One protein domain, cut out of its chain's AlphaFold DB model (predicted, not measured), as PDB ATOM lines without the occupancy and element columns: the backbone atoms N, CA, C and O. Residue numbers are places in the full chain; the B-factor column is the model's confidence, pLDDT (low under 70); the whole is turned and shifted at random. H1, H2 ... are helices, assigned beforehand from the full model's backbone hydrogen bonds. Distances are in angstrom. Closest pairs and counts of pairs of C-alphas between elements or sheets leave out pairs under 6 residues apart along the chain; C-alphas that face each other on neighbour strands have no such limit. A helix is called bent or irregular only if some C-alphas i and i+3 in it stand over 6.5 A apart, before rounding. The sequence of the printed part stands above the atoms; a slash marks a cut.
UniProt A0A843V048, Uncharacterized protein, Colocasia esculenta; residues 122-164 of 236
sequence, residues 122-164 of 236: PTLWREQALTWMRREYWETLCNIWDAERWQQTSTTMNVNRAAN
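What this domain is: This is residues 122 to 164 of the 236 residues of an uncharacterized protein of Colocasia esculenta (UniProt A0A843V048). A long helix, H3, sticks out as an arm with residues 155 to 164 free, and meets at a steep corner a small helical hairpin made of H1 and H2. The printed part has 43 residues with three named helices, H1, H2, H3 along the chain, and no named strand: all helix. It is loose, with a radius of gyration of the C-alphas of 12.9 A, spanning 37 by 18 by 14 A.

Where its parts are: H3, residues 148 to 163, is 22.4 A long and ends at C-alpha 163 (-2.136, 21.089, -42.972). H2, residues 135 to 146, is 16.2 A long. H1, residues 122 to 128, begins at C-alpha 122 (-18.964, 29.212, -27.611); it is only just irregular, C-alphas 124 and 127 being 6.7 A apart.

How they stand to each other: H3 and H2 are close but not clearly touching, at a steep tilt of 63 degrees; their closest C-alphas, of Gln 151 and Trp 145, are 6.7 A apart. H2 and H1 touch as a hairpin, opposite ways at a shallow tilt of 19 degrees; the closest C-alphas, of Asp 146 and Pro 122, are 5.5 A apart. H1 and H3 are apart. Every O i to N i+4 pair is within hydrogen-bond range in H2 and H3; H1 has 0 of 3, but 3 of 4 O i to N i+3 pairs.

The domain as a whole: The C-alphas farthest apart, of Arg 134 and Asn 164, are 37.4 A apart. The printed part has no cut, no link is long, and no printed residue is under 70 in pLDDT.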
ATOM      1  N   PRO A 122     -17.514  29.264 -27.413       73.00
ATOM      2  CA  PRO A 122     -18.964  29.212 -27.611       73.00
ATOM      3  C   PRO A 122     -19.773  29.818 -26.458       73.00
ATOM      4  O   PRO A 122     -20.912  30.246 -26.656       73.00
ATOM      5  N   THR A 123     -19.202  29.901 -25.253       75.81
ATOM      6  CA  THR A 123     -19.864  30.461 -24.067       75.81
ATOM      7  C   THR A 123     -20.230  31.927 -24.277       75.81
ATOM      8  O   THR A 123     -21.335  32.348 -23.930       75.81
ATOM      9  N   LEU A 124     -19.353  32.691 -24.938       77.19
ATOM     10  CA  LEU A 124     -19.566  34.113 -25.234       77.19
ATOM     11  C   LEU A 124     -20.602  34.353 -26.347       77.19
ATOM     12  O   LEU A 124     -20.956  35.499 -26.634       77.19
ATOM     13  N   TRP A 125     -21.092  33.301 -27.007       81.50
ATOM     14  CA  TRP A 125     -22.079  33.415 -28.085       81.50
ATOM     15  C   TRP A 125     -23.520  33.390 -27.556       81.50
ATOM     16  O   TRP A 125     -24.434  33.816 -28.258       81.50
ATOM     17  N   ARG A 126     -23.747  32.966 -26.303       81.00
ATOM     18  CA  ARG A 126     -25.082  32.842 -25.679       81.00
ATOM     19  C   ARG A 126     -25.861  34.167 -25.652       81.00
ATOM     20  O   ARG A 126     -27.067  34.192 -25.891       81.00
ATOM     21  N   GLU A 127     -25.163  35.284 -25.447       79.88
ATOM     22  CA  GLU A 127     -25.733  36.641 -25.477       79.88
ATOM     23  C   GLU A 127     -26.033  37.152 -26.898       79.88
ATOM     24  O   GLU A 127     -26.763  38.126 -27.075       79.88
ATOM     25  N   GLN A 128     -25.492  36.488 -27.922       81.75
ATOM     26  CA  GLN A 128     -25.542  36.893 -29.331       81.75
ATOM     27  C   GLN A 128     -26.637  36.141 -30.116       81.75
ATOM     28  O   GLN A 128     -26.538  35.983 -31.332       81.75
ATOM     29  N   ALA A 129     -27.679  35.677 -29.418       76.69
ATOM     30  CA  ALA A 129     -28.807  34.957 -30.004       76.69
ATOM     31  C   ALA A 129     -29.447  35.737 -31.166       76.69
ATOM     32  O   ALA A 129     -29.784  36.919 -31.042       76.69
ATOM     33  N   LEU A 130     -29.627  35.058 -32.299       77.81
ATOM     34  CA  LEU A 130     -30.207  35.635 -33.509       77.81
ATOM     35  C   LEU A 130     -31.693  35.947 -33.295       77.81
ATOM     36  O   LEU A 130     -32.436  35.104 -32.806       77.81
ATOM     37  N   THR A 131     -32.151  37.126 -33.722       79.94
ATOM     38  CA  THR A 131     -33.527  37.612 -33.474       79.94
ATOM     39  C   THR A 131     -34.633  36.724 -34.052       79.94
ATOM     40  O   THR A 131     -35.756  36.755 -33.559       79.94
ATOM     41  N   TRP A 132     -34.325  35.941 -35.088       83.50
ATOM     42  CA  TRP A 132     -35.245  34.999 -35.731       83.50
ATOM     43  C   TRP A 132     -35.213  33.589 -35.119       83.50
ATOM     44  O   TRP A 132     -36.078  32.772 -35.431       83.50
ATOM     45  N   MET A 133     -34.231  33.277 -34.265       88.25
ATOM     46  CA  MET A 133     -34.097  31.972 -33.619       88.25
ATOM     47  C   MET A 133     -34.571  32.057 -32.166       88.25
ATOM     48  O   MET A 133     -34.180  32.954 -31.421       88.25
ATOM     49  N   ARG A 134     -35.390  31.093 -31.729       86.94
ATOM     50  CA  ARG A 134     -35.782  30.996 -30.315       86.94
ATOM     51  C   ARG A 134     -34.550  30.782 -29.434       86.94
ATOM     52  O   ARG A 134     -33.679  29.974 -29.764       86.94
ATOM     53  N   ARG A 135     -34.516  31.478 -28.296       87.00
ATOM     54  CA  ARG A 135     -33.388  31.492 -27.356       87.00
ATOM     55  C   ARG A 135     -33.030  30.084 -26.876       87.00
ATOM     56  O   ARG A 135     -31.863  29.717 -26.898       87.00
ATOM     57  N   GLU A 136     -34.035  29.274 -26.568       89.12
ATOM     58  CA  GLU A 136     -33.888  27.884 -26.118       89.12
ATOM     59  C   GLU A 136     -33.116  27.008 -27.126       89.12
ATOM     60  O   GLU A 136     -32.281  26.187 -26.738       89.12
ATOM     61  N   TYR A 137     -33.347  27.192 -28.434       89.25
ATOM     62  CA  TYR A 137     -32.603  26.471 -29.474       89.25
ATOM     63  C   TYR A 137     -31.174  27.001 -29.620       89.25
ATOM     64  O   TYR A 137     -30.246  26.206 -29.765       89.25
ATOM     65  N   TRP A 138     -30.975  28.319 -29.525       89.94
ATOM     66  CA  TRP A 138     -29.640  28.920 -29.565       89.94
ATOM     67  C   TRP A 138     -28.763  28.472 -28.386       89.94
ATOM     68  O   TRP A 138     -27.611  28.088 -28.576       89.94
ATOM     69  N   GLU A 139     -29.318  28.444 -27.174       87.31
ATOM     70  CA  GLU A 139     -28.635  27.956 -25.972       87.31
ATOM     71  C   GLU A 139     -28.315  26.457 -26.068       87.31
ATOM     72  O   GLU A 139     -27.226  26.037 -25.672       87.31
ATOM     73  N   THR A 140     -29.208  25.666 -26.675       90.06
ATOM     74  CA  THR A 140     -28.959  24.246 -26.974       90.06
ATOM     75  C   THR A 140     -27.796  24.068 -27.956       90.06
ATOM     76  O   THR A 140     -26.927  23.231 -27.722       90.06
ATOM     77  N   LEU A 141     -27.725  24.874 -29.022       90.00
ATOM     78  CA  LEU A 141     -26.601  24.860 -29.968       90.00
ATOM     79  C   LEU A 141     -25.286  25.281 -29.298       90.00
ATOM     80  O   LEU A 141     -24.277  24.600 -29.477       90.00
ATOM     81  N   CYS A 142     -25.304  26.326 -28.466       88.88
ATOM     82  CA  CYS A 142     -24.137  26.730 -27.678       88.88
ATOM     83  C   CYS A 142     -23.651  25.589 -26.772       88.88
ATOM     84  O   CYS A 142     -22.457  25.323 -26.747       88.88
ATOM     85  N   ASN A 143     -24.551  24.859 -26.098       90.06
ATOM     86  CA  ASN A 143     -24.184  23.688 -25.283       90.06
ATOM     87  C   ASN A 143     -23.543  22.561 -26.111       90.06
ATOM     88  O   ASN A 143     -22.618  21.905 -25.642       90.06
ATOM     89  N   ILE A 144     -24.022  22.327 -27.337       91.12
ATOM     90  CA  ILE A 144     -23.448  21.318 -28.241       91.12
ATOM     91  C   ILE A 144     -22.046  21.731 -28.701       91.12
ATOM     92  O   ILE A 144     -21.163  20.881 -28.776       91.12
ATOM     93  N   TRP A 145     -21.827  23.015 -28.997       89.81
ATOM     94  CA  TRP A 145     -20.522  23.517 -29.441       89.81
ATOM     95  C   TRP A 145     -19.494  23.629 -28.312       89.81
ATOM     96  O   TRP A 145     -18.306  23.424 -28.552       89.81
ATOM     97  N   ASP A 146     -19.958  23.923 -27.099       89.25
ATOM     98  CA  ASP A 146     -19.171  23.969 -25.864       89.25
ATOM     99  C   ASP A 146     -18.762  22.564 -25.377       89.25
ATOM    100  O   ASP A 146     -17.725  22.395 -24.740       89.25
ATOM    101  N   ALA A 147     -19.511  21.514 -25.736       90.38
ATOM    102  CA  ALA A 147     -19.176  20.142 -25.365       90.38
ATOM    103  C   ALA A 147     -17.771  19.727 -25.854       90.38
ATOM    104  O   ALA A 147     -17.447  19.838 -27.039       90.38
ATOM    105  N   GLU A 148     -16.960  19.154 -24.959       91.75
ATOM    106  CA  GLU A 148     -15.552  18.806 -25.213       91.75
ATOM    107  C   GLU A 148     -15.350  17.992 -26.505       91.75
ATOM    108  O   GLU A 148     -14.493  18.318 -27.327       91.75
ATOM    109  N   ARG A 149     -16.196  16.978 -26.742       91.12
ATOM    110  CA  ARG A 149     -16.185  16.163 -27.971       91.12
ATOM    111  C   ARG A 149     -16.274  17.018 -29.239       91.12
ATOM    112  O   ARG A 149     -15.620  16.705 -30.238       91.12
ATOM    113  N   TRP A 150     -17.083  18.077 -29.224       90.44
ATOM    114  CA  TRP A 150     -17.208  18.995 -30.351       90.44
ATOM    115  C   TRP A 150     -15.964  19.872 -30.493       90.44
ATOM    116  O   TRP A 150     -15.432  19.981 -31.598       90.44
ATOM    117  N   GLN A 151     -15.446  20.425 -29.391       88.31
ATOM    118  CA  GLN A 151     -14.223  21.237 -29.402       88.31
ATOM    119  C   GLN A 151     -13.011  20.454 -29.937       88.31
ATOM    120  O   GLN A 151     -12.302  20.941 -30.823       88.31
ATOM    121  N   GLN A 152     -12.814  19.213 -29.474       88.62
ATOM    122  CA  GLN A 152     -11.773  18.305 -29.967       88.62
ATOM    123  C   GLN A 152     -11.934  18.035 -31.472       88.62
ATOM    124  O   GLN A 152     -10.995  18.236 -32.244       88.62
ATOM    125  N   THR A 153     -13.140  17.653 -31.914       89.38
ATOM    126  CA  THR A 153     -13.433  17.382 -33.335       89.38
ATOM    127  C   THR A 153     -13.180  18.620 -34.201       89.38
ATOM    128  O   THR A 153     -12.508  18.536 -35.227       89.38
ATOM    129  N   SER A 154     -13.669  19.786 -33.773       86.31
ATOM    130  CA  SER A 154     -13.489  21.068 -34.461       86.31
ATOM    131  C   SER A 154     -12.008  21.432 -34.599       86.31
ATOM    132  O   SER A 154     -11.561  21.792 -35.689       86.31
ATOM    133  N   THR A 155     -11.229  21.256 -33.525       86.31
ATOM    134  CA  THR A 155      -9.783  21.523 -33.493       86.31
ATOM    135  C   THR A 155      -9.027  20.605 -34.450       86.31
ATOM    136  O   THR A 155      -8.303  21.098 -35.312       86.31
ATOM    137  N   THR A 156      -9.254  19.290 -34.383       86.56
ATOM    138  CA  THR A 156      -8.644  18.311 -35.298       86.56
ATOM    139  C   THR A 156      -8.990  18.613 -36.755       86.56
ATOM    140  O   THR A 156      -8.107  18.642 -37.609       86.56
ATOM    141  N   MET A 157     -10.253  18.925 -37.059       84.06
ATOM    142  CA  MET A 157     -10.667  19.273 -38.423       84.06
ATOM    143  C   MET A 157     -10.084  20.611 -38.896       84.06
ATOM    144  O   MET A 157      -9.833  20.779 -40.088       84.06
ATOM    145  N   ASN A 158      -9.841  21.565 -37.993       84.62
ATOM    146  CA  ASN A 158      -9.139  22.808 -38.308       84.62
ATOM    147  C   ASN A 158      -7.661  22.537 -38.642       84.62
ATOM    148  O   ASN A 158      -7.210  22.922 -39.717       84.62
ATOM    149  N   VAL A 159      -6.952  21.777 -37.799       86.38
ATOM    150  CA  VAL A 159      -5.559  21.358 -38.050       86.38
ATOM    151  C   VAL A 159      -5.437  20.587 -39.368       86.38
ATOM    152  O   VAL A 159      -4.569  20.906 -40.174       86.38
ATOM    153  N   ASN A 160      -6.342  19.644 -39.650       84.38
ATOM    154  CA  ASN A 160      -6.335  18.873 -40.898       84.38
ATOM    155  C   ASN A 160      -6.519  19.761 -42.143       84.38
ATOM    156  O   ASN A 160      -5.832  19.561 -43.147       84.38
ATOM    157  N   ARG A 161      -7.407  20.765 -42.077       80.00
ATOM    158  CA  ARG A 161      -7.591  21.762 -43.149       80.00
ATOM    159  C   ARG A 161      -6.384  22.689 -43.296       80.00
ATOM    160  O   ARG A 161      -5.997  22.990 -44.418       80.00
ATOM    161  N   ALA A 162      -5.776  23.114 -42.189       79.62
ATOM    162  CA  ALA A 162      -4.588  23.967 -42.195       79.62
ATOM    163  C   ALA A 162      -3.332  23.237 -42.709       79.62
ATOM    164  O   ALA A 162      -2.489  23.858 -43.347       79.62
ATOM    165  N   ALA A 163      -3.223  21.927 -42.468       80.88
ATOM    166  CA  ALA A 163      -2.136  21.089 -42.972       80.88
ATOM    167  C   ALA A 163      -2.221  20.848 -44.491       80.88
ATOM    168  O   ALA A 163      -1.192  20.718 -45.146       80.88
ATOM    169  N   ASN A 164      -3.436  20.802 -45.052       74.75
ATOM    170  CA  ASN A 164      -3.681  20.577 -46.479       74.75
ATOM    171  C   ASN A 164      -4.645  21.641 -47.046       74.75
ATOM    172  O   ASN A 164      -5.777  21.300 -47.411       74.75
TER     173      ASN A 164